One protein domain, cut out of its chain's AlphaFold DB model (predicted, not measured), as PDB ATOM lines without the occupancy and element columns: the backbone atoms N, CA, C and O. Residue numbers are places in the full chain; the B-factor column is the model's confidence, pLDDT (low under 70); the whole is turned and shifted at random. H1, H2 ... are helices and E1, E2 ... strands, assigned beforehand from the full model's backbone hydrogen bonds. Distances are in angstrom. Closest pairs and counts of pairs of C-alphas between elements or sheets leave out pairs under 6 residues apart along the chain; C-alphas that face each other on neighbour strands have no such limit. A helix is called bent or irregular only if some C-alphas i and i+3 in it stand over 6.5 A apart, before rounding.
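Overview. This is residues 103 to 266 of the 338 residues of an uncharacterized protein of Tardiphaga sp. P9-11 (UniProt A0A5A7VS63). A strongly twisted sheet of six strands runs through the core, with H2 over one face, H3 standing up from the opposite face and H1 packed on H3. Toward one end of the longest span H6 and H7 pack on H5, which only grazes the sheet, and H7 lies farthest out; H4 packs on H5 from nearer the middle, and at the other end lies the long loop of residues 116 to 134. The printed part has 164 residues, with seven named helices and six named strands in the chain order H1 E1 E2 H2 E3 H3 H4 E4 E5 E6 H5 H6 H7. The sheet is mixed, in the order E2 E1 E4 E3 E5 E6, and the class is mixed, helices and strands. The whole is compact, with a radius of gyration of the C-alphas of 15.6 A, and spans 49 by 38 by 33 A.

Along the chain. H1, residues 103 to 107, begins with C-alpha 103 at (-42.042, -51.549, 39.561). E1, residues 110 to 115, is 15.8 A long, and E2, residues 135 to 139, 12.9 A. H2, residues 141 to 152, is 15.0 A long; it is neither bent nor irregular, but only just: C-alphas 149 and 152 are 6.4 A apart. E3 is residues 158 to 161, with C-alpha 158 at (-47.029, -46.921, 21.514). H3, residues 165 to 175, is 15.7 A long, and H4, residues 182 to 189, 10.8 A. E4 is residues 197 to 201, E5 residues 212 to 216 and E6 residues 223 to 226. H5, residues 234 to 246, is the longest helix, 18.0 A. H6 is residues 249 to 253, and H7, residues 257 to 266, is 14.3 A long and ends with C-alpha 266 at (-59.729, -72.691, 17.871).

Arrangement. E2 and E6 are the edge strands of the sheet. E2 and E1 are parallel, with N 112 and O 135 2.8 A apart, within hydrogen-bond range. E1 and E4 are parallel, with N 113 and O 200 at 2.8 A, and so are E4 and E3, with N 161 and O 199 at 2.8 A. E3 and E5 are antiparallel, with N 160 and O 214 at 2.8 A. E5 and E6 form a hairpin, with N 213 and O 225 at 2.9 A. E3, H3 H4, E4 is a strand-helix-strand unit, two parallel neighbour strands with helices between, and its crossover is right-handed. E2, H2, E3 is a split unit, with E1 and E4 between its strands, also right-handed. H2 is on the sheet at a height of 8.6 A, over E4, and runs along the strands, at 7 degrees to E4 on the local plane. H3, on the opposite face, lies over E1 and E4 and stands up from the sheet, its line rising 48 degrees. H1 touches H3, the closest C-alphas being those of Phe 103 and Leu 173, 5.3 A apart; it only grazes the sheet. The hub is H5, which only grazes the sheet with residues 241 to 245. Its residues 234 to 239 touch H4 at a steep tilt of 43 degrees, the same way; the closest C-alphas, of Pro 182 and Asp 235, are 6.4 A apart. Its residues 236 to 241 touch H7 at a steep tilt of 51 degrees, opposite ways; the C-alphas of Asp 236 and Ser 264 come closest, 5.8 A. H5 and H6 only just touch, only at the corner, with 3 pairs of C-alphas within 8 A, the closest Ala 244 and Trp 252, 5.4 A. H2 and H5 are apart. Every O i to N i+4 pair is within hydrogen-bond range in H1, H2, H4, H5, H6 and H7, and 6 of 7 in H3.

Size, cuts and confidence. The C-alphas of Asn 122 and Asp 266, the two farthest apart, are 50.1 A apart. The printed part has no cut. The link from E1 to E2, 19 residues, is long. The mean pLDDT of the printed part is 89.8; residues 130 to 132 and 204 to 210 are under 70.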
ATOM      1  N   PHE A 103     -41.638 -52.950  39.538       92.75
ATOM      2  CA  PHE A 103     -42.042 -51.549  39.561       92.75
ATOM      3  C   PHE A 103     -41.142 -50.718  38.639       92.75
ATOM      4  O   PHE A 103     -41.646 -50.029  37.753       92.75
ATOM      5  N   GLU A 104     -39.822 -50.832  38.790       90.12
ATOM      6  CA  GLU A 104     -38.855 -50.189  37.893       90.12
ATOM      7  C   GLU A 104     -39.065 -50.628  36.446       90.12
ATOM      8  O   GLU A 104     -39.186 -49.787  35.555       90.12
ATOM      9  N   ASP A 105     -39.172 -51.941  36.224       90.81
ATOM     10  CA  ASP A 105     -39.290 -52.529  34.890       90.81
ATOM     11  C   ASP A 105     -40.516 -51.994  34.128       90.81
ATOM     12  O   ASP A 105     -40.420 -51.573  32.973       90.81
ATOM     13  N   LEU A 106     -41.673 -51.915  34.797       93.25
ATOM     14  CA  LEU A 106     -42.873 -51.296  34.230       93.25
ATOM     15  C   LEU A 106     -42.660 -49.801  33.959       93.25
ATOM     16  O   LEU A 106     -42.991 -49.301  32.880       93.25
ATOM     17  N   ASN A 107     -42.148 -49.063  34.946       92.56
ATOM     18  CA  ASN A 107     -42.171 -47.607  34.905       92.56
ATOM     19  C   ASN A 107     -41.158 -47.007  33.925       92.56
ATOM     20  O   ASN A 107     -41.357 -45.878  33.471       92.56
ATOM     21  N   ARG A 108     -40.123 -47.750  33.515       89.56
ATOM     22  CA  ARG A 108     -39.126 -47.319  32.515       89.56
ATOM     23  C   ARG A 108     -39.703 -46.904  31.172       89.56
ATOM     24  O   ARG A 108     -39.134 -46.033  30.526       89.56
ATOM     25  N   ARG A 109     -40.845 -47.441  30.752       91.75
ATOM     26  CA  ARG A 109     -41.524 -47.034  29.507       91.75
ATOM     27  C   ARG A 109     -42.953 -46.538  29.734       91.75
ATOM     28  O   ARG A 109     -43.700 -46.370  28.773       91.75
ATOM     29  N   LEU A 110     -43.316 -46.268  30.990       94.31
ATOM     30  CA  LEU A 110     -44.620 -45.729  31.355       94.31
ATOM     31  C   LEU A 110     -44.593 -44.200  31.434       94.31
ATOM     32  O   LEU A 110     -43.816 -43.606  32.188       94.31
ATOM     33  N   ILE A 111     -45.517 -43.586  30.705       94.94
ATOM     34  CA  ILE A 111     -45.905 -42.186  30.818       94.94
ATOM     35  C   ILE A 111     -47.310 -42.152  31.420       94.94
ATOM     36  O   ILE A 111     -48.274 -42.641  30.831       94.94
ATOM     37  N   VAL A 112     -47.432 -41.567  32.605       95.00
ATOM     38  CA  VAL A 112     -48.716 -41.289  33.245       95.00
ATOM     39  C   VAL A 112     -49.209 -39.941  32.739       95.00
ATOM     40  O   VAL A 112     -48.632 -38.894  33.046       95.00
ATOM     41  N   PHE A 113     -50.277 -39.976  31.953       93.88
ATOM     42  CA  PHE A 113     -50.880 -38.804  31.344       93.88
ATOM     43  C   PHE A 113     -52.056 -38.290  32.173       93.88
ATOM     44  O   PHE A 113     -53.023 -39.010  32.421       93.88
ATOM     45  N   THR A 114     -52.008 -37.016  32.549       92.06
ATOM     46  CA  THR A 114     -53.120 -36.314  33.193       92.06
ATOM     47  C   THR A 114     -53.655 -35.250  32.232       92.06
ATOM     48  O   THR A 114     -52.926 -34.302  31.930       92.06
ATOM     49  N   PRO A 115     -54.910 -35.348  31.756       89.44
ATOM     50  CA  PRO A 115     -55.492 -34.327  30.891       89.44
ATOM     51  C   PRO A 115     -55.488 -32.951  31.570       89.44
ATOM     52  O   PRO A 115     -56.115 -32.752  32.609       89.44
ATOM     53  N   GLY A 116     -54.756 -32.005  30.988       87.19
ATOM     54  CA  GLY A 116     -54.650 -30.622  31.441       87.19
ATOM     55  C   GLY A 116     -55.341 -29.644  30.490       87.19
ATOM     56  O   GLY A 116     -55.685 -29.981  29.360       87.19
ATOM     57  N   SER A 117     -55.514 -28.401  30.943       83.12
ATOM     58  CA  SER A 117     -56.102 -27.312  30.147       83.12
ATOM     59  C   SER A 117     -55.085 -26.525  29.316       83.12
ATOM     60  O   SER A 117     -55.476 -25.728  28.468       83.12
ATOM     61  N   LYS A 118     -53.786 -26.721  29.560       87.19
ATOM     62  CA  LYS A 118     -52.699 -26.010  28.878       87.19
ATOM     63  C   LYS A 118     -51.888 -26.975  28.009       87.19
ATOM     64  O   LYS A 118     -51.704 -28.124  28.420       87.19
ATOM     65  N   PRO A 119     -51.408 -26.536  26.833       85.81
ATOM     66  CA  PRO A 119     -50.482 -27.326  26.032       85.81
ATOM     67  C   PRO A 119     -49.170 -27.544  26.795       85.81
ATOM     68  O   PRO A 119     -48.855 -26.812  27.742       85.81
ATOM     69  N   LEU A 120     -48.404 -28.559  26.394       83.88
ATOM     70  CA  LEU A 120     -47.111 -28.825  27.015       83.88
ATOM     71  C   LEU A 120     -46.139 -27.685  26.685       83.88
ATOM     72  O   LEU A 120     -45.991 -27.291  25.528       83.88
ATOM     73  N   ARG A 121     -45.458 -27.146  27.700       73.69
ATOM     74  CA  ARG A 121     -44.478 -26.071  27.510       73.69
ATOM     75  C   ARG A 121     -43.345 -26.584  26.611       73.69
ATOM     76  O   ARG A 121     -42.677 -27.543  26.977       73.69
ATOM     77  N   ASN A 122     -43.129 -25.925  25.472       75.25
ATOM     78  CA  ASN A 122     -42.151 -26.282  24.431       75.25
ATOM     79  C   ASN A 122     -42.469 -27.551  23.612       75.25
ATOM     80  O   ASN A 122     -41.575 -28.021  22.914       75.25
ATOM     81  N   GLU A 123     -43.688 -28.107  23.705       76.12
ATOM     82  CA  GLU A 123     -44.181 -29.238  22.880       76.12
ATOM     83  C   GLU A 123     -43.291 -30.501  22.886       76.12
ATOM     84  O   GLU A 123     -43.428 -31.395  22.053       76.12
ATOM     85  N   LYS A 124     -42.380 -30.616  23.854       84.00
ATOM     86  CA  LYS A 124     -41.416 -31.714  23.970       84.00
ATOM     87  C   LYS A 124     -41.549 -32.412  25.304       84.00
ATOM     88  O   LYS A 124     -41.740 -31.758  26.332       84.00
ATOM     89  N   LEU A 125     -41.422 -33.738  25.286       86.38
ATOM     90  CA  LEU A 125     -41.314 -34.506  26.518       86.38
ATOM     91  C   LEU A 125     -40.075 -34.041  27.294       86.38
ATOM     92  O   LEU A 125     -39.030 -33.778  26.688       86.38
ATOM     93  N   PRO A 126     -40.175 -33.902  28.626       83.31
ATOM     94  CA  PRO A 126     -39.030 -33.517  29.431       83.31
ATOM     95  C   PRO A 126     -37.926 -34.577  29.309       83.31
ATOM     96  O   PRO A 126     -38.237 -35.772  29.241       83.31
ATOM     97  N   PRO A 127     -36.641 -34.169  29.293       80.75
ATOM     98  CA  PRO A 127     -35.541 -35.123  29.318       80.75
ATOM     99  C   PRO A 127     -35.658 -35.990  30.569       80.75
ATOM    100  O   PRO A 127     -36.073 -35.519  31.629       80.75
ATOM    101  N   ARG A 128     -35.312 -37.268  30.431       76.56
ATOM    102  CA  ARG A 128     -35.521 -38.265  31.474       76.56
ATOM    103  C   ARG A 128     -34.198 -38.739  32.053       76.56
ATOM    104  O   ARG A 128     -33.349 -39.219  31.302       76.56
ATOM    105  N   ASN A 129     -34.057 -38.664  33.375       72.62
ATOM    106  CA  ASN A 129     -32.963 -39.329  34.077       72.62
ATOM    107  C   ASN A 129     -33.320 -40.787  34.390       72.62
ATOM    108  O   ASN A 129     -34.482 -41.188  34.318       72.62
ATOM    109  N   ILE A 130     -32.309 -41.583  34.747       67.19
ATOM    110  CA  ILE A 130     -32.460 -43.022  35.014       67.19
ATOM    111  C   ILE A 130     -33.490 -43.290  36.122       67.19
ATOM    112  O   ILE A 130     -34.230 -44.258  35.996       67.19
ATOM    113  N   ASP A 131     -33.602 -42.403  37.117       68.44
ATOM    114  CA  ASP A 131     -34.463 -42.574  38.300       68.44
ATOM    115  C   ASP A 131     -35.826 -41.862  38.200       68.44
ATOM    116  O   ASP A 131     -36.663 -41.960  39.096       68.44
ATOM    117  N   ASP A 132     -36.090 -41.165  37.089       69.69
ATOM    118  CA  ASP A 132     -37.349 -40.447  36.875       69.69
ATOM    119  C   ASP A 132     -38.410 -41.409  36.304       69.69
ATOM    120  O   ASP A 132     -38.687 -41.435  35.094       69.69
ATOM    121  N   TYR A 133     -38.988 -42.266  37.154       76.75
ATOM    122  CA  TYR A 133     -40.031 -43.216  36.757       76.75
ATOM    123  C   TYR A 133     -41.163 -43.375  37.801       76.75
ATOM    124  O   TYR A 133     -40.889 -43.507  38.989       76.75
ATOM    125  N   PRO A 134     -42.452 -43.385  37.383       85.94
ATOM    126  CA  PRO A 134     -42.949 -43.135  36.024       85.94
ATOM    127  C   PRO A 134     -42.867 -41.655  35.616       85.94
ATOM    128  O   PRO A 134     -42.999 -40.757  36.450       85.94
ATOM    129  N   MET A 135     -42.740 -41.393  34.310       90.06
ATOM    130  CA  MET A 135     -42.829 -40.027  33.784       90.06
ATOM    131  C   MET A 135     -44.272 -39.534  33.916       90.06
ATOM    132  O   MET A 135     -45.194 -40.186  33.437       90.06
ATOM    133  N   LYS A 136     -44.485 -38.375  34.541       91.19
ATOM    134  CA  LYS A 136     -45.814 -37.764  34.681       91.19
ATOM    135  C   LYS A 136     -45.913 -36.556  33.761       91.19
ATOM    136  O   LYS A 136     -45.109 -35.635  33.872       91.19
ATOM    137  N   VAL A 137     -46.902 -36.548  32.871       91.12
ATOM    138  CA  VAL A 137     -47.112 -35.460  31.906       91.12
ATOM    139  C   VAL A 137     -48.533 -34.933  32.030       91.12
ATOM    140  O   VAL A 137     -49.495 -35.700  31.995       91.12
ATOM    141  N   ALA A 138     -48.662 -33.613  32.153       91.56
ATOM    142  CA  ALA A 138     -49.943 -32.925  32.154       91.56
ATOM    143  C   ALA A 138     -50.010 -31.936  30.986       91.56
ATOM    144  O   ALA A 138     -49.300 -30.931  30.975       91.56
ATOM    145  N   CYS A 139     -50.850 -32.230  29.996       92.12
ATOM    146  CA  CYS A 139     -51.077 -31.377  28.829       92.12
ATOM    147  C   CYS A 139     -52.462 -31.633  28.222       92.12
ATOM    148  O   CYS A 139     -53.193 -32.520  28.675       92.12
ATOM    149  N   THR A 140     -52.844 -30.875  27.195       91.94
ATOM    150  CA  THR A 140     -54.073 -31.169  26.449       91.94
ATOM    151  C   THR A 140     -53.955 -32.520  25.720       91.94
ATOM    152  O   THR A 140     -52.849 -32.920  25.336       91.94
ATOM    153  N   PRO A 141     -55.072 -33.241  25.492       90.38
ATOM    154  CA  PRO A 141     -55.063 -34.477  24.705       90.38
ATOM    155  C   PRO A 141     -54.517 -34.290  23.285       90.38
ATOM    156  O   PRO A 141     -53.836 -35.175  22.779       90.38
ATOM    157  N   GLN A 142     -54.774 -33.131  22.673       91.88
ATOM    158  CA  GLN A 142     -54.250 -32.791  21.351       91.88
ATOM    159  C   GLN A 142     -52.719 -32.682  21.365       91.88
ATOM    160  O   GLN A 142     -52.064 -33.349  20.573       91.88
ATOM    161  N   SER A 143     -52.136 -31.952  22.325       92.56
ATOM    162  CA  SER A 143     -50.674 -31.877  22.443       92.56
ATOM    163  C   SER A 143     -50.045 -33.244  22.703       92.56
ATOM    164  O   SER A 143     -48.956 -33.524  22.219       92.56
ATOM    165  N   MET A 144     -50.729 -34.129  23.434       93.06
ATOM    166  CA  MET A 144     -50.247 -35.499  23.617       93.06
ATOM    167  C   MET A 144     -50.239 -36.281  22.295       93.06
ATOM    168  O   MET A 144     -49.291 -37.011  22.031       93.06
ATOM    169  N   GLN A 145     -51.257 -36.118  21.444       92.75
ATOM    170  CA  GLN A 145     -51.279 -36.736  20.113       92.75
ATOM    171  C   GLN A 145     -50.153 -36.211  19.217       92.75
ATOM    172  O   GLN A 145     -49.490 -37.007  18.556       92.75
ATOM    173  N   GLU A 146     -49.896 -34.903  19.243       91.94
ATOM    174  CA  GLU A 146     -48.793 -34.266  18.509       91.94
ATOM    175  C   GLU A 146     -47.431 -34.807  18.975       91.94
ATOM    176  O   GLU A 146     -46.601 -35.195  18.155       91.94
ATOM    177  N   ILE A 147     -47.230 -34.948  20.290       92.62
ATOM    178  CA  ILE A 147     -46.027 -35.566  20.871       92.62
ATOM    179  C   ILE A 147     -45.886 -37.025  20.435       92.62
ATOM    180  O   ILE A 147     -44.793 -37.459  20.077       92.62
ATOM    181  N   ILE A 148     -46.972 -37.802  20.451       93.75
ATOM    182  CA  ILE A 148     -46.930 -39.199  20.011       93.75
ATOM    183  C   ILE A 148     -46.500 -39.279  18.551       93.75
ATOM    184  O   ILE A 148     -45.615 -40.071  18.234       93.75
ATOM    185  N   ALA A 149     -47.096 -38.461  17.683       89.94
ATOM    186  CA  ALA A 149     -46.786 -38.448  16.261       89.94
ATOM    187  C   ALA A 149     -45.333 -38.029  15.990       89.94
ATOM    188  O   ALA A 149     -44.649 -38.700  15.227       89.94
ATOM    189  N   ALA A 150     -44.855 -36.967  16.646       88.50
ATOM    190  CA  ALA A 150     -43.550 -36.374  16.357       88.50
ATOM    191  C   ALA A 150     -42.369 -37.050  17.074       88.50
ATOM    192  O   ALA A 150     -41.280 -37.124  16.516       88.50
ATOM    193  N   GLN A 151     -42.549 -37.508  18.319       91.31
ATOM    194  CA  GLN A 151     -41.437 -37.932  19.186       91.31
ATOM    195  C   GLN A 151     -41.423 -39.428  19.502       91.31
ATOM    196  O   GLN A 151     -40.352 -39.970  19.770       91.31
ATOM    197  N   LEU A 152     -42.576 -40.102  19.527       93.06
ATOM    198  CA  LEU A 152     -42.653 -41.485  20.016       93.06
ATOM    199  C   LEU A 152     -42.877 -42.496  18.896       93.06
ATOM    200  O   LEU A 152     -42.117 -43.458  18.798       93.06
ATOM    201  N   ARG A 153     -43.890 -42.281  18.045       91.38
ATOM    202  CA  ARG A 153     -44.336 -43.255  17.037       91.38
ATOM    203  C   ARG A 153     -43.214 -43.659  16.088       91.38
ATOM    204  O   ARG A 153     -43.128 -44.832  15.751       91.38
ATOM    205  N   CYS A 154     -42.369 -42.712  15.682       88.81
ATOM    206  CA  CYS A 154     -41.266 -42.950  14.750       88.81
ATOM    207  C   CYS A 154     -40.217 -43.934  15.291       88.81
ATOM    208  O   CYS A 154     -39.626 -44.680  14.519       88.81
ATOM    209  N   ALA A 155     -39.993 -43.957  16.607       89.88
ATOM    210  CA  ALA A 155     -38.958 -44.784  17.225       89.88
ATOM    211  C   ALA A 155     -39.508 -46.034  17.920       89.88
ATOM    212  O   ALA A 155     -38.804 -47.040  18.015       89.88
ATOM    213  N   TYR A 156     -40.745 -45.986  18.424       93.88
ATOM    214  CA  TYR A 156     -41.310 -47.056  19.241       93.88
ATOM    215  C   TYR A 156     -42.788 -47.304  18.931       93.88
ATOM    216  O   TYR A 156     -43.548 -46.357  18.714       93.88
ATOM    217  N   PRO A 157     -43.250 -48.562  19.028       95.88
ATOM    218  CA  PRO A 157     -44.671 -48.849  19.154       95.88
ATOM    219  C   PRO A 157     -45.214 -48.238  20.456       95.88
ATOM    220  O   PRO A 157     -44.574 -48.315  21.511       95.88
ATOM    221  N   VAL A 158     -46.398 -47.632  20.393       97.50
ATOM    222  CA  VAL A 158     -47.029 -46.921  21.514       97.50
ATOM    223  C   VAL A 158     -48.387 -47.541  21.836       97.50
ATOM    224  O   VAL A 158     -49.200 -47.791  20.947       97.50
ATOM    225  N   ILE A 159     -48.653 -47.758  23.123       97.75
ATOM    226  CA  ILE A 159     -49.949 -48.195  23.648       97.75
ATOM    227  C   ILE A 159     -50.546 -47.050  24.461       97.75
ATOM    228  O   ILE A 159     -49.983 -46.649  25.478       97.75
ATOM    229  N   ILE A 160     -51.708 -46.550  24.051       96.44
ATOM    230  CA  ILE A 160     -52.510 -45.636  24.865       96.44
ATOM    231  C   ILE A 160     -53.521 -46.455  25.662       96.44
ATOM    232  O   ILE A 160     -54.429 -47.070  25.101       96.44
ATOM    233  N   ASP A 161     -53.392 -46.414  26.980       95.06
ATOM    234  CA  ASP A 161     -54.314 -47.018  27.931       95.06
ATOM    235  C   ASP A 161     -55.234 -45.937  28.510       95.06
ATOM    236  O   ASP A 161     -54.879 -45.202  29.435       95.06
ATOM    237  N   ARG A 162     -56.437 -45.835  27.937       90.62
ATOM    238  CA  ARG A 162     -57.449 -44.848  28.349       90.62
ATOM    239  C   ARG A 162     -58.112 -45.190  29.682       90.62
ATOM    240  O   ARG A 162     -58.697 -44.309  30.307       90.62
ATOM    241  N   SER A 163     -58.038 -46.452  30.099       90.38
ATOM    242  CA  SER A 163     -58.648 -46.940  31.338       90.38
ATOM    243  C   SER A 163     -57.745 -46.764  32.554       90.38
ATOM    244  O   SER A 163     -58.231 -46.836  33.679       90.38
ATOM    245  N   GLY A 164     -56.453 -46.506  32.351       92.62
ATOM    246  CA  GLY A 164     -55.515 -46.277  33.443       92.62
ATOM    247  C   GLY A 164     -55.059 -47.557  34.148       92.62
ATOM    248  O   GLY A 164     -54.558 -47.475  35.268       92.62
ATOM    249  N   HIS A 165     -55.216 -48.731  33.527       93.50
ATOM    250  CA  HIS A 165     -54.787 -50.012  34.097       93.50
ATOM    251  C   HIS A 165     -53.284 -50.068  34.376       93.50
ATOM    252  O   HIS A 165     -52.877 -50.618  35.395       93.50
ATOM    253  N   PHE A 166     -52.445 -49.498  33.509       95.56
ATOM    254  CA  PHE A 166     -50.998 -49.472  33.733       95.56
ATOM    255  C   PHE A 166     -50.584 -48.432  34.776       95.56
ATOM    256  O   PHE A 166     -49.699 -48.705  35.583       95.56
ATOM    257  N   ALA A 167     -51.239 -47.268  34.812       94.94
ATOM    258  CA  ALA A 167     -51.038 -46.282  35.872       94.94
ATOM    259  C   ALA A 167     -51.456 -46.837  37.245       94.94
ATOM    260  O   ALA A 167     -50.776 -46.596  38.240       94.94
ATOM    261  N   GLU A 168     -52.545 -47.604  37.305       94.25
ATOM    262  CA  GLU A 168     -52.969 -48.321  38.509       94.25
ATOM    263  C   GLU A 168     -51.978 -49.426  38.888       94.25
ATOM    264  O   GLU A 168     -51.515 -49.447  40.024       94.25
ATOM    265  N   ALA A 169     -51.575 -50.272  37.934       95.25
ATOM    266  CA  ALA A 169     -50.590 -51.326  38.169       95.25
ATOM    267  C   ALA A 169     -49.258 -50.771  38.695       95.25
ATOM    268  O   ALA A 169     -48.668 -51.364  39.591       95.25
ATOM    269  N   SER A 170     -48.814 -49.617  38.187       95.31
ATOM    270  CA  SER A 170     -47.637 -48.898  38.687       95.31
ATOM    271  C   SER A 170     -47.777 -48.527  40.164       95.31
ATOM    272  O   SER A 170     -46.925 -48.905  40.966       95.31
ATOM    273  N   ARG A 171     -48.891 -47.890  40.552       94.06
ATOM    274  CA  ARG A 171     -49.170 -47.547  41.960       94.06
ATOM    275  C   ARG A 171     -49.257 -48.786  42.850       94.06
ATOM    276  O   ARG A 171     -48.767 -48.779  43.971       94.06
ATOM    277  N   THR A 172     -49.889 -49.860  42.380       95.12
ATOM    278  CA  THR A 172     -50.017 -51.090  43.172       95.12
ATOM    279  C   THR A 172     -48.681 -51.811  43.323       95.12
ATOM    280  O   THR A 172     -48.410 -52.321  44.405       95.12
ATOM    281  N   LEU A 173     -47.833 -51.832  42.290       95.06
ATOM    282  CA  LEU A 173     -46.497 -52.437  42.356       95.06
ATOM    283  C   LEU A 173     -45.562 -51.723  43.335       95.06
ATOM    284  O   LEU A 173     -44.692 -52.379  43.899       95.06
ATOM    285  N   GLU A 174     -45.755 -50.418  43.554       92.38
ATOM    286  CA  GLU A 174     -45.007 -49.637  44.550       92.38
ATOM    287  C   GLU A 174     -45.201 -50.193  45.969       92.38
ATOM    288  O   GLU A 174     -44.261 -50.263  46.754       92.38
ATOM    289  N   HIS A 175     -46.418 -50.646  46.282       94.25
ATOM    290  CA  HIS A 175     -46.768 -51.191  47.597       94.25
ATOM    291  C   HIS A 175     -46.735 -52.723  47.654       94.25
ATOM    292  O   HIS A 175     -46.536 -53.303  48.719       94.25
ATOM    293  N   ASN A 176     -46.961 -53.393  46.524       96.00
ATOM    294  CA  ASN A 176     -47.029 -54.844  46.417       96.00
ATOM    295  C   ASN A 176     -46.260 -55.331  45.174       96.00
ATOM    296  O   ASN A 176     -46.849 -55.471  44.095       96.00
ATOM    297  N   PRO A 177     -44.969 -55.684  45.322       93.75
ATOM    298  CA  PRO A 177     -44.140 -56.183  44.222       93.75
ATOM    299  C   PRO A 177     -44.655 -57.478  43.572       93.75
ATOM    300  O   PRO A 177     -44.288 -57.794  42.437       93.75
ATOM    301  N   ALA A 178     -45.507 -58.238  44.269       94.56
ATOM    302  CA  ALA A 178     -46.099 -59.478  43.774       94.56
ATOM    303  C   ALA A 178     -47.384 -59.256  42.956       94.56
ATOM    304  O   ALA A 178     -47.966 -60.221  42.465       94.56
ATOM    305  N   HIS A 179     -47.843 -58.011  42.790       95.00
ATOM    306  CA  HIS A 179     -49.040 -57.711  42.014       95.00
ATOM    307  C   HIS A 179     -48.895 -58.151  40.546       95.00
ATOM    308  O   HIS A 179     -47.939 -57.796  39.853       95.00
ATOM    309  N   VAL A 180     -49.866 -58.927  40.054       93.62
ATOM    310  CA  VAL A 180     -49.908 -59.405  38.668       93.62
ATOM    311  C   VAL A 180     -51.312 -59.244  38.107       93.62
ATOM    312  O   VAL A 180     -52.264 -59.821  38.623       93.62
ATOM    313  N   THR A 181     -51.424 -58.519  36.997       94.44
ATOM    314  CA  THR A 181     -52.605 -58.530  36.126       94.44
ATOM    315  C   THR A 181     -52.253 -59.212  34.803       94.44
ATOM    316  O   THR A 181     -51.070 -59.249  34.453       94.44
ATOM    317  N   PRO A 182     -53.227 -59.738  34.035       94.81
ATOM    318  CA  PRO A 182     -52.949 -60.305  32.714       94.81
ATOM    319  C   PRO A 182     -52.211 -59.319  31.796       94.81
ATOM    320  O   PRO A 182     -51.191 -59.670  31.211       94.81
ATOM    321  N   LEU A 183     -52.644 -58.053  31.756       94.81
ATOM    322  CA  LEU A 183     -51.977 -56.995  30.984       94.81
ATOM    323  C   LEU A 183     -50.519 -56.799  31.409       94.81
ATOM    324  O   LEU A 183     -49.621 -56.837  30.571       94.81
ATOM    325  N   LEU A 184     -50.275 -56.638  32.713       95.56
ATOM    326  CA  LEU A 184     -48.930 -56.446  33.252       95.56
ATOM    327  C   LEU A 184     -48.039 -57.668  32.996       95.56
ATOM    328  O   LEU A 184     -46.874 -57.522  32.638       95.56
ATOM    329  N   LYS A 185     -48.584 -58.875  33.170       96.12
ATOM    330  CA  LYS A 185     -47.893 -60.147  32.932       96.12
ATOM    331  C   LYS A 185     -47.385 -60.235  31.497       96.12
ATOM    332  O   LYS A 185     -46.219 -60.555  31.304       96.12
ATOM    333  N   HIS A 186     -48.231 -59.958  30.506       96.50
ATOM    334  CA  HIS A 186     -47.824 -60.020  29.098       96.50
ATOM    335  C   HIS A 186     -46.922 -58.861  28.696       96.50
ATOM    336  O   HIS A 186     -45.967 -59.072  27.960       96.50
ATOM    337  N   TYR A 187     -47.149 -57.667  29.242       96.62
ATOM    338  CA  TYR A 187     -46.285 -56.522  28.976       96.62
ATOM    339  C   TYR A 187     -44.846 -56.741  29.467       96.62
ATOM    340  O   TYR A 187     -43.895 -56.528  28.718       96.62
ATOM    341  N   LEU A 188     -44.676 -57.220  30.705       94.94
ATOM    342  CA  LEU A 188     -43.352 -57.459  31.292       94.94
ATOM    343  C   LEU A 188     -42.631 -58.681  30.702       94.94
ATOM    344  O   LEU A 188     -41.422 -58.802  30.858       94.94
ATOM    345  N   ARG A 189     -43.340 -59.578  30.000       95.38
ATOM    346  CA  ARG A 189     -42.711 -60.675  29.240       95.38
ATOM    347  C   ARG A 189     -41.950 -60.181  28.012       95.38
ATOM    348  O   ARG A 189     -41.064 -60.885  27.537       95.38
ATOM    349  N   ILE A 190     -42.295 -59.004  27.493       94.44
ATOM    350  CA  ILE A 190     -41.612 -58.414  26.344       94.44
ATOM    351  C   ILE A 190     -40.247 -57.889  26.797       94.44
ATOM    352  O   ILE A 190     -40.142 -57.196  27.818       94.44
ATOM    353  N   SER A 191     -39.218 -58.192  26.005       90.56
ATOM    354  CA  SER A 191     -37.862 -57.686  26.213       90.56
ATOM    355  C   SER A 191     -37.844 -56.153  26.233       90.56
ATOM    356  O   SER A 191     -38.543 -55.503  25.459       90.56
ATOM    357  N   GLU A 192     -37.041 -55.552  27.113       86.31
ATOM    358  CA  GLU A 192     -37.008 -54.093  27.307       86.31
ATOM    359  C   GLU A 192     -36.725 -53.304  26.011       86.31
ATOM    360  O   GLU A 192     -37.222 -52.187  25.850       86.31
ATOM    361  N   ASP A 193     -35.972 -53.883  25.069       86.50
ATOM    362  CA  ASP A 193     -35.640 -53.255  23.782       86.50
ATOM    363  C   ASP A 193     -36.858 -53.107  22.874       86.50
ATOM    364  O   ASP A 193     -37.060 -52.060  22.262       86.50
ATOM    365  N   GLN A 194     -37.678 -54.155  22.810       90.69
ATOM    366  CA  GLN A 194     -38.856 -54.237  21.946       90.69
ATOM    367  C   GLN A 194     -40.120 -53.732  22.642       90.69
ATOM    368  O   GLN A 194     -41.187 -53.645  22.034       90.69
ATOM    369  N   ARG A 195     -40.025 -53.426  23.936       92.56
ATOM    370  CA  ARG A 195     -41.184 -53.113  24.755       92.56
ATOM    371  C   ARG A 195     -41.839 -51.801  24.309       92.56
ATOM    372  O   ARG A 195     -41.161 -50.771  24.216       92.56
ATOM    373  N   PRO A 196     -43.162 -51.794  24.086       96.12
ATOM    374  CA  PRO A 196     -43.845 -50.590  23.656       96.12
ATOM    375  C   PRO A 196     -43.856 -49.531  24.760       96.12
ATOM    376  O   PRO A 196     -43.863 -49.842  25.956       96.12
ATOM    377  N   VAL A 197     -43.880 -48.266  24.348       96.06
ATOM    378  CA  VAL A 197     -44.097 -47.139  25.258       96.06
ATOM    379  C   VAL A 197     -45.565 -47.124  25.655       96.06
ATOM    380  O   VAL A 197     -46.441 -47.173  24.794       96.06
ATOM    381  N   ILE A 198     -45.851 -47.052  26.953       96.88
ATOM    382  CA  ILE A 198     -47.224 -46.963  27.449       96.88
ATOM    383  C   ILE A 198     -47.521 -45.522  27.832       96.88
ATOM    384  O   ILE A 198     -46.812 -44.930  28.640       96.88
ATOM    385  N   ILE A 199     -48.630 -44.997  27.326       96.25
ATOM    386  CA  ILE A 199     -49.239 -43.753  27.789       96.25
ATOM    387  C   ILE A 199     -50.543 -44.125  28.484       96.25
ATOM    388  O   ILE A 199     -51.542 -44.430  27.837       96.25
ATOM    389  N   SER A 200     -50.524 -44.140  29.811       95.88
ATOM    390  CA  SER A 200     -51.673 -44.535  30.623       95.88
ATOM    391  C   SER A 200     -52.294 -43.309  31.267       95.88
ATOM    392  O   SER A 200     -51.595 -42.486  31.860       95.88
ATOM    393  N   TYR A 201     -53.610 -43.167  31.145       93.25
ATOM    394  CA  TYR A 201     -54.325 -42.078  31.793       93.25
ATOM    395  C   TYR A 201     -54.220 -42.239  33.312       93.25
ATOM    396  O   TYR A 201     -54.442 -43.322  33.856       93.25
ATOM    397  N   ALA A 202     -53.905 -41.157  34.023       89.56
ATOM    398  CA  ALA A 202     -54.064 -41.123  35.466       89.56
ATOM    399  C   ALA A 202     -55.533 -41.440  35.766       89.56
ATOM    400  O   ALA A 202     -56.406 -40.739  35.260       89.56
ATOM    401  N   LYS A 203     -55.787 -42.522  36.519       75.00
ATOM    402  CA  LYS A 203     -57.129 -43.043  36.823       75.00
ATOM    403  C   LYS A 203     -58.106 -41.887  37.058       75.00
ATOM    404  O   LYS A 203     -57.970 -41.153  38.034       75.00
ATOM    405  N   THR A 204     -59.022 -41.697  36.114       60.28
ATOM    406  CA  THR A 204     -60.145 -40.771  36.269       60.28
ATOM    407  C   THR A 204     -61.317 -41.611  36.748       60.28
ATOM    408  O   THR A 204     -61.531 -42.697  36.214       60.28
ATOM    409  N   ASP A 205     -62.074 -41.140  37.739       55.06
ATOM    410  CA  ASP A 205     -63.249 -41.833  38.308       55.06
ATOM    411  C   ASP A 205     -64.407 -42.025  37.305       55.06
ATOM    412  O   ASP A 205     -65.530 -42.378  37.659       55.06
ATOM    413  N   ASN A 206     -64.150 -41.786  36.022       51.25
ATOM    414  CA  ASN A 206     -65.147 -41.822  34.985       51.25
ATOM    415  C   ASN A 206     -65.300 -43.256  34.480       51.25
ATOM    416  O   ASN A 206     -64.374 -43.836  33.912       51.25
ATOM    417  N   ASN A 207     -66.519 -43.779  34.648       51.56
ATOM    418  CA  ASN A 207     -67.106 -44.940  33.969       51.56
ATOM    419  C   ASN A 207     -67.079 -44.765  32.433       51.56
ATOM    420  O   ASN A 207     -68.116 -44.687  31.774       51.56
ATOM    421  N   ASN A 208     -65.892 -44.617  31.846       53.66
ATOM    422  CA  ASN A 208     -65.734 -44.245  30.453       53.66
ATOM    423  C   ASN A 208     -66.192 -45.400  29.562       53.66
ATOM    424  O   ASN A 208     -65.602 -46.478  29.546       53.66
ATOM    425  N   ALA A 209     -67.202 -45.114  28.742       51.28
ATOM    426  CA  ALA A 209     -67.783 -45.975  27.710       51.28
ATOM    427  C   ALA A 209     -66.794 -46.431  26.605       51.28
ATOM    428  O   ALA A 209     -67.200 -47.029  25.615       51.28
ATOM    429  N   SER A 210     -65.496 -46.152  26.754       63.97
ATOM    430  CA  SER A 210     -64.423 -46.503  25.817       63.97
ATOM    431  C   SER A 210     -63.219 -47.110  26.547       63.97
ATOM    432  O   SER A 210     -62.078 -46.678  26.386       63.97
ATOM    433  N   ALA A 211     -63.493 -48.116  27.379       84.19
ATOM    434  CA  ALA A 211     -62.460 -48.909  28.027       84.19
ATOM    435  C   ALA A 211     -61.747 -49.803  26.993       84.19
ATOM    436  O   ALA A 211     -62.331 -50.745  26.443       84.19
ATOM    437  N   GLY A 212     -60.482 -49.496  26.718       91.19
ATOM    438  CA  GLY A 212     -59.680 -50.216  25.739       91.19
ATOM    439  C   GLY A 212     -58.277 -49.650  25.572       91.19
ATOM    440  O   GLY A 212     -57.891 -48.668  26.213       91.19
ATOM    441  N   LEU A 213     -57.532 -50.282  24.672       95.25
ATOM    442  CA  LEU A 213     -56.176 -49.911  24.287       95.25
ATOM    443  C   LEU A 213     -56.200 -49.298  22.887       95.25
ATOM    444  O   LEU A 213     -56.826 -49.848  21.985       95.25
ATOM    445  N   THR A 214     -55.509 -48.181  22.676       96.38
ATOM    446  CA  THR A 214     -55.192 -47.703  21.323       96.38
ATOM    447  C   THR A 214     -53.743 -48.039  21.016       96.38
ATOM    448  O   THR A 214     -52.841 -47.607  21.725       96.38
ATOM    449  N   LEU A 215     -53.529 -48.811  19.961       97.12
ATOM    450  CA  LEU A 215     -52.227 -49.254  19.492       97.12
ATOM    451  C   LEU A 215     -51.781 -48.351  18.349       97.12
ATOM    452  O   LEU A 215     -52.518 -48.153  17.386       97.12
ATOM    453  N   ILE A 216     -50.588 -47.785  18.474       96.50
ATOM    454  CA  ILE A 216     -50.019 -46.847  17.510       96.50
ATOM    455  C   ILE A 216     -48.654 -47.375  17.091       96.50
ATOM    456  O   ILE A 216     -47.781 -47.612  17.925       96.50
ATOM    457  N   ARG A 217     -48.472 -47.541  15.785       94.31
ATOM    458  CA  ARG A 217     -47.243 -48.031  15.165       94.31
ATOM    459  C   ARG A 217     -46.938 -47.173  13.941       94.31
ATOM    460  O   ARG A 217     -47.865 -46.765  13.245       94.31
ATOM    461  N   TYR A 218     -45.664 -46.877  13.703       93.75
ATOM    462  CA  TYR A 218     -45.238 -46.184  12.486       93.75
ATOM    463  C   TYR A 218     -45.641 -46.981  11.237       93.75
ATOM    464  O   TYR A 218     -45.544 -48.209  11.243       93.75
ATOM    465  N   GLY A 219     -46.123 -46.298  10.201       92.06
ATOM    466  CA  GLY A 219     -46.637 -46.905   8.975       92.06
ATOM    467  C   GLY A 219     -48.126 -47.228   8.990       92.06
ATOM    468  O   GLY A 219     -48.668 -47.572   7.943       92.06
ATOM    469  N   PHE A 220     -48.803 -47.142  10.139       94.00
ATOM    470  CA  PHE A 220     -50.177 -47.625  10.289       94.00
ATOM    471  C   PHE A 220     -51.081 -46.636  11.030       94.00
ATOM    472  O   PHE A 220     -50.648 -45.871  11.902       94.00
ATOM    473  N   GLU A 221     -52.368 -46.669  10.690       93.44
ATOM    474  CA  GLU A 221     -53.405 -45.945  11.418       93.44
ATOM    475  C   GLU A 221     -53.561 -46.499  12.850       93.44
ATOM    476  O   GLU A 221     -53.381 -47.701  13.081       93.44
ATOM    477  N   PRO A 222     -53.915 -45.653  13.838       95.19
ATOM    478  CA  PRO A 222     -54.170 -46.105  15.202       95.19
ATOM    479  C   PRO A 222     -55.286 -47.156  15.272       95.19
ATOM    480  O   PRO A 222     -56.418 -46.903  14.859       95.19
ATOM    481  N   LEU A 223     -55.005 -48.307  15.883       95.44
ATOM    482  CA  LEU A 223     -55.992 -49.365  16.089       95.44
ATOM    483  C   LEU A 223     -56.541 -49.318  17.515       95.44
ATOM    484  O   LEU A 223     -55.797 -49.468  18.481       95.44
ATOM    485  N   TYR A 224     -57.855 -49.172  17.668       95.12
ATOM    486  CA  TYR A 224     -58.511 -49.288  18.969       95.12
ATOM    487  C   TYR A 224     -58.991 -50.720  19.236       95.12
ATOM    488  O   TYR A 224     -59.745 -51.295  18.451       95.12
ATOM    489  N   VAL A 225     -58.595 -51.272  20.382       94.94
ATOM    490  CA  VAL A 225     -58.976 -52.599  20.868       94.94
ATOM    491  C   VAL A 225     -59.750 -52.442  22.179       94.94
ATOM    492  O   VAL A 225     -59.150 -52.146  23.215       94.94
ATOM    493  N   PRO A 226     -61.079 -52.633  22.180       93.25
ATOM    494  CA  PRO A 226     -61.861 -52.565  23.408       93.25
ATOM    495  C   PRO A 226     -61.564 -53.777  24.299       93.25
ATOM    496  O   PRO A 226     -61.432 -54.899  23.800       93.25
ATOM    497  N   PHE A 227     -61.541 -53.593  25.622       91.75
ATOM    498  CA  PHE A 227     -61.271 -54.700  26.556       91.75
ATOM    499  C   PHE A 227     -62.295 -55.832  26.454       91.75
ATOM    500  O   PHE A 227     -61.947 -56.995  26.636       91.75
ATOM    501  N   THR A 228     -63.531 -55.528  26.051       91.88
ATOM    502  CA  THR A 228     -64.566 -56.539  25.789       91.88
ATOM    503  C   THR A 228     -64.152 -57.569  24.740       91.88
ATOM    504  O   THR A 228     -64.581 -58.717  24.811       91.88
ATOM    505  N   SER A 229     -63.286 -57.191  23.795       91.62
ATOM    506  CA  SER A 229     -62.749 -58.111  22.788       91.62
ATOM    507  C   SER A 229     -61.669 -59.040  23.333       91.62
ATOM    508  O   SER A 229     -61.377 -60.047  22.695       91.62
ATOM    509  N   LEU A 230     -61.099 -58.721  24.497       91.25
ATOM    510  CA  LEU A 230     -60.057 -59.502  25.157       91.25
ATOM    511  C   LEU A 230     -60.623 -60.460  26.216       91.25
ATOM    512  O   LEU A 230     -59.937 -61.409  26.570       91.25
ATOM    513  N   ASN A 231     -61.863 -60.261  26.682       87.94
ATOM    514  CA  ASN A 231     -62.459 -60.987  27.816       87.94
ATOM    515  C   ASN A 231     -62.453 -62.526  27.698       87.94
ATOM    516  O   ASN A 231     -62.322 -63.212  28.709       87.94
ATOM    517  N   LEU A 232     -62.617 -63.081  26.494       88.25
ATOM    518  CA  LEU A 232     -62.609 -64.533  26.267       88.25
ATOM    519  C   LEU A 232     -61.185 -65.005  25.981       88.25
ATOM    520  O   LEU A 232     -60.654 -64.637  24.946       88.25
ATOM    521  N   TYR A 233     -60.587 -65.833  26.840       93.12
ATOM    522  CA  TYR A 233     -59.180 -66.259  26.712       93.12
ATOM    523  C   TYR A 233     -58.203 -65.072  26.729       93.12
ATOM    524  O   TYR A 233     -57.391 -64.887  25.823       93.12
ATOM    525  N   VAL A 234     -58.298 -64.251  27.782       94.12
ATOM    526  CA  VAL A 234     -57.510 -63.015  27.956       94.12
ATOM    527  C   VAL A 234     -56.023 -63.230  27.688       94.12
ATOM    528  O   VAL A 234     -55.415 -62.439  26.972       94.12
ATOM    529  N   ASP A 235     -55.443 -64.305  28.226       95.12
ATOM    530  CA  ASP A 235     -54.015 -64.577  28.077       95.12
ATOM    531  C   ASP A 235     -53.611 -64.859  26.617       95.12
ATOM    532  O   ASP A 235     -52.616 -64.304  26.148       95.12
ATOM    533  N   ASP A 236     -54.381 -65.665  25.884       95.12
ATOM    534  CA  ASP A 236     -54.095 -65.981  24.479       95.12
ATOM    535  C   ASP A 236     -54.309 -64.767  23.572       95.12
ATOM    536  O   ASP A 236     -53.458 -64.460  22.740       95.12
ATOM    537  N   ASN A 237     -55.398 -64.019  23.780       96.06
ATOM    538  CA  ASN A 237     -55.671 -62.809  23.005       96.06
ATOM    539  C   ASN A 237     -54.600 -61.740  23.206       96.06
ATOM    540  O   ASN A 237     -54.190 -61.105  22.241       96.06
ATOM    541  N   LEU A 238     -54.153 -61.515  24.447       96.06
ATOM    542  CA  LEU A 238     -53.098 -60.542  24.730       96.06
ATOM    543  C   LEU A 238     -51.760 -60.966  24.131       96.06
ATOM    544  O   LEU A 238     -51.053 -60.115  23.598       96.06
ATOM    545  N   THR A 239     -51.441 -62.262  24.181       95.38
ATOM    546  CA  THR A 239     -50.242 -62.814  23.535       95.38
ATOM    547  C   THR A 239     -50.293 -62.550  22.032       95.38
ATOM    548  O   THR A 239     -49.419 -61.872  21.502       95.38
ATOM    549  N   PHE A 240     -51.377 -62.966  21.369       94.75
ATOM    550  CA  PHE A 240     -51.564 -62.782  19.930       94.75
ATOM    551  C   PHE A 240     -51.537 -61.302  19.522       94.75
ATOM    552  O   PHE A 240     -50.915 -60.935  18.527       94.75
ATOM    553  N   LEU A 241     -52.194 -60.434  20.299       96.19
ATOM    554  CA  LEU A 241     -52.230 -58.996  20.049       96.19
ATOM    555  C   LEU A 241     -50.835 -58.371  20.106       96.19
ATOM    556  O   LEU A 241     -50.473 -57.611  19.211       96.19
ATOM    557  N   LEU A 242     -50.070 -58.656  21.163       95.88
ATOM    558  CA  LEU A 242     -48.756 -58.053  21.375       95.88
ATOM    559  C   LEU A 242     -47.708 -58.615  20.411       95.88
ATOM    560  O   LEU A 242     -46.891 -57.848  19.912       95.88
ATOM    561  N   GLU A 243     -47.761 -59.909  20.093       94.44
ATOM    562  CA  GLU A 243     -46.898 -60.520  19.075       94.44
ATOM    563  C   GLU A 243     -47.147 -59.912  17.693       94.44
ATOM    564  O   GLU A 243     -46.200 -59.502  17.026       94.44
ATOM    565  N   ALA A 244     -48.411 -59.769  17.284       94.50
ATOM    566  CA  ALA A 244     -48.744 -59.130  16.013       94.50
ATOM    567  C   ALA A 244     -48.335 -57.648  15.993       94.50
ATOM    568  O   ALA A 244     -47.823 -57.155  14.991       94.50
ATOM    569  N   PHE A 245     -48.538 -56.933  17.103       96.00
ATOM    570  CA  PHE A 245     -48.224 -55.509  17.206       96.00
ATOM    571  C   PHE A 245     -46.720 -55.219  17.126       96.00
ATOM    572  O   PHE A 245     -46.321 -54.225  16.518       96.00
ATOM    573  N   LEU A 246     -45.894 -56.082  17.725       95.06
ATOM    574  CA  LEU A 246     -44.436 -55.930  17.786       95.06
ATOM    575  C   LEU A 246     -43.687 -56.661  16.668       95.06
ATOM    576  O   LEU A 246     -42.497 -56.415  16.484       95.06
ATOM    577  N   GLY A 247     -44.360 -57.563  15.954       92.69
ATOM    578  CA  GLY A 247     -43.788 -58.349  14.868       92.69
ATOM    579  C   GLY A 247     -43.560 -57.548  13.589       92.69
ATOM    580  O   GLY A 247     -43.531 -56.318  13.577       92.69
ATOM    581  N   GLU A 248     -43.409 -58.248  12.472       92.00
ATOM    582  CA  GLU A 248     -43.196 -57.627  11.162       92.00
ATOM    583  C   GLU A 248     -44.411 -56.785  10.705       92.00
ATOM    584  O   GLU A 248     -45.518 -56.948  11.234       92.00
ATOM    585  N   PRO A 249     -44.227 -55.834   9.768       90.06
ATOM    586  CA  PRO A 249     -45.324 -55.021   9.240       90.06
ATOM    587  C   PRO A 249     -46.420 -55.848   8.553       90.06
ATOM    588  O   PRO A 249     -47.602 -55.575   8.767       90.06
ATOM    589  N   ASP A 250     -46.055 -56.885   7.791       88.06
ATOM    590  CA  ASP A 250     -47.028 -57.645   6.996       88.06
ATOM    591  C   ASP A 250     -48.041 -58.389   7.878       88.06
ATOM    592  O   ASP A 250     -49.242 -58.156   7.712       88.06
ATOM    593  N   PRO A 251     -47.643 -59.205   8.882       88.94
ATOM    594  CA  PRO A 251     -48.610 -59.841   9.781       88.94
ATOM    595  C   PRO A 251     -49.528 -58.840  10.492       88.94
ATOM    596  O   PRO A 251     -50.696 -59.144  10.747       88.94
ATOM    597  N   TRP A 252     -49.020 -57.640  10.794       91.62
ATOM    598  CA  TRP A 252     -49.799 -56.578  11.422       91.62
ATOM    599  C   TRP A 252     -50.867 -55.998  10.488       91.62
ATOM    600  O   TRP A 252     -51.994 -55.773  10.923       91.62
ATOM    601  N   MET A 253     -50.571 -55.835   9.197       89.62
ATOM    602  CA  MET A 253     -51.549 -55.410   8.186       89.62
ATOM    603  C   MET A 253     -52.740 -56.380   8.090       89.62
ATOM    604  O   MET A 253     -53.892 -55.979   7.923       89.62
ATOM    605  N   TRP A 254     -52.476 -57.674   8.272       88.00
ATOM    606  CA  TRP A 254     -53.485 -58.736   8.258       88.00
ATOM    607  C   TRP A 254     -54.176 -58.957   9.608       88.00
ATOM    608  O   TRP A 254     -55.050 -59.834   9.724       88.00
ATOM    609  N   PHE A 255     -53.811 -58.186  10.634       92.88
ATOM    610  CA  PHE A 255     -54.396 -58.297  11.957       92.88
ATOM    611  C   PHE A 255     -55.872 -57.889  11.941       92.88
ATOM    612  O   PHE A 255     -56.278 -56.859  11.393       92.88
ATOM    613  N   SER A 256     -56.708 -58.682  12.609       92.81
ATOM    614  CA  SER A 256     -58.070 -58.278  12.938       92.81
ATOM    615  C   SER A 256     -58.502 -58.844  14.281       92.81
ATOM    616  O   SER A 256     -58.137 -59.955  14.673       92.81
ATOM    617  N   ILE A 257     -59.354 -58.092  14.980       92.94
ATOM    618  CA  ILE A 257     -59.921 -58.509  16.269       92.94
ATOM    619  C   ILE A 257     -60.758 -59.793  16.109       92.94
ATOM    620  O   ILE A 257     -60.856 -60.604  17.030       92.94
ATOM    621  N   ALA A 258     -61.377 -59.996  14.942       91.50
ATOM    622  CA  ALA A 258     -62.098 -61.225  14.632       91.50
ATOM    623  C   ALA A 258     -61.147 -62.425  14.488       91.50
ATOM    624  O   ALA A 258     -61.398 -63.454  15.107       91.50
ATOM    625  N   ARG A 259     -60.036 -62.277  13.748       91.12
ATOM    626  CA  ARG A 259     -59.021 -63.334  13.587       91.12
ATOM    627  C   ARG A 259     -58.354 -63.694  14.907       91.12
ATOM    628  O   ARG A 259     -58.221 -64.875  15.196       91.12
ATOM    629  N   MET A 260     -58.012 -62.700  15.729       93.94
ATOM    630  CA  MET A 260     -57.491 -62.925  17.082       93.94
ATOM    631  C   MET A 260     -58.445 -63.806  17.899       93.94
ATOM    632  O   MET A 260     -58.037 -64.835  18.426       93.94
ATOM    633  N   ARG A 261     -59.733 -63.439  17.961       92.50
ATOM    634  CA  ARG A 261     -60.736 -64.203  18.719       92.50
ATOM    635  C   ARG A 261     -60.963 -65.602  18.152       92.50
ATOM    636  O   ARG A 261     -61.101 -66.537  18.933       92.50
ATOM    637  N   ALA A 262     -61.001 -65.742  16.827       91.88
ATOM    638  CA  ALA A 262     -61.136 -67.037  16.167       91.88
ATOM    639  C   ALA A 262     -59.946 -67.951  16.490       91.88
ATOM    640  O   ALA A 262     -60.153 -69.069  16.940       91.88
ATOM    641  N   ASN A 263     -58.716 -67.440  16.386       92.06
ATOM    642  CA  ASN A 263     -57.504 -68.196  16.707       92.06
ATOM    643  C   ASN A 263     -57.485 -68.642  18.178       92.06
ATOM    644  O   ASN A 263     -57.307 -69.823  18.476       92.06
ATOM    645  N   SER A 264     -57.758 -67.722  19.108       92.44
ATOM    646  CA  SER A 264     -57.846 -68.061  20.533       92.44
ATOM    647  C   SER A 264     -58.944 -69.086  20.820       92.44
ATOM    648  O   SER A 264     -58.752 -69.962  21.661       92.44
ATOM    649  N   TYR A 265     -60.081 -69.012  20.124       92.88
ATOM    650  CA  TYR A 265     -61.148 -70.002  20.244       92.88
ATOM    651  C   TYR A 265     -60.713 -71.369  19.711       92.88
ATOM    652  O   TYR A 265     -60.839 -72.355  20.429       92.88
ATOM    653  N   ASP A 266     -60.152 -71.438  18.505       93.00
ATOM    654  CA  ASP A 266     -59.729 -72.691  17.871       93.00
ATOM    655  C   ASP A 266     -58.645 -73.403  18.687       93.00
ATOM    656  O   ASP A 266     -58.697 -74.621  18.867       93.00
TER     657      ASP A 266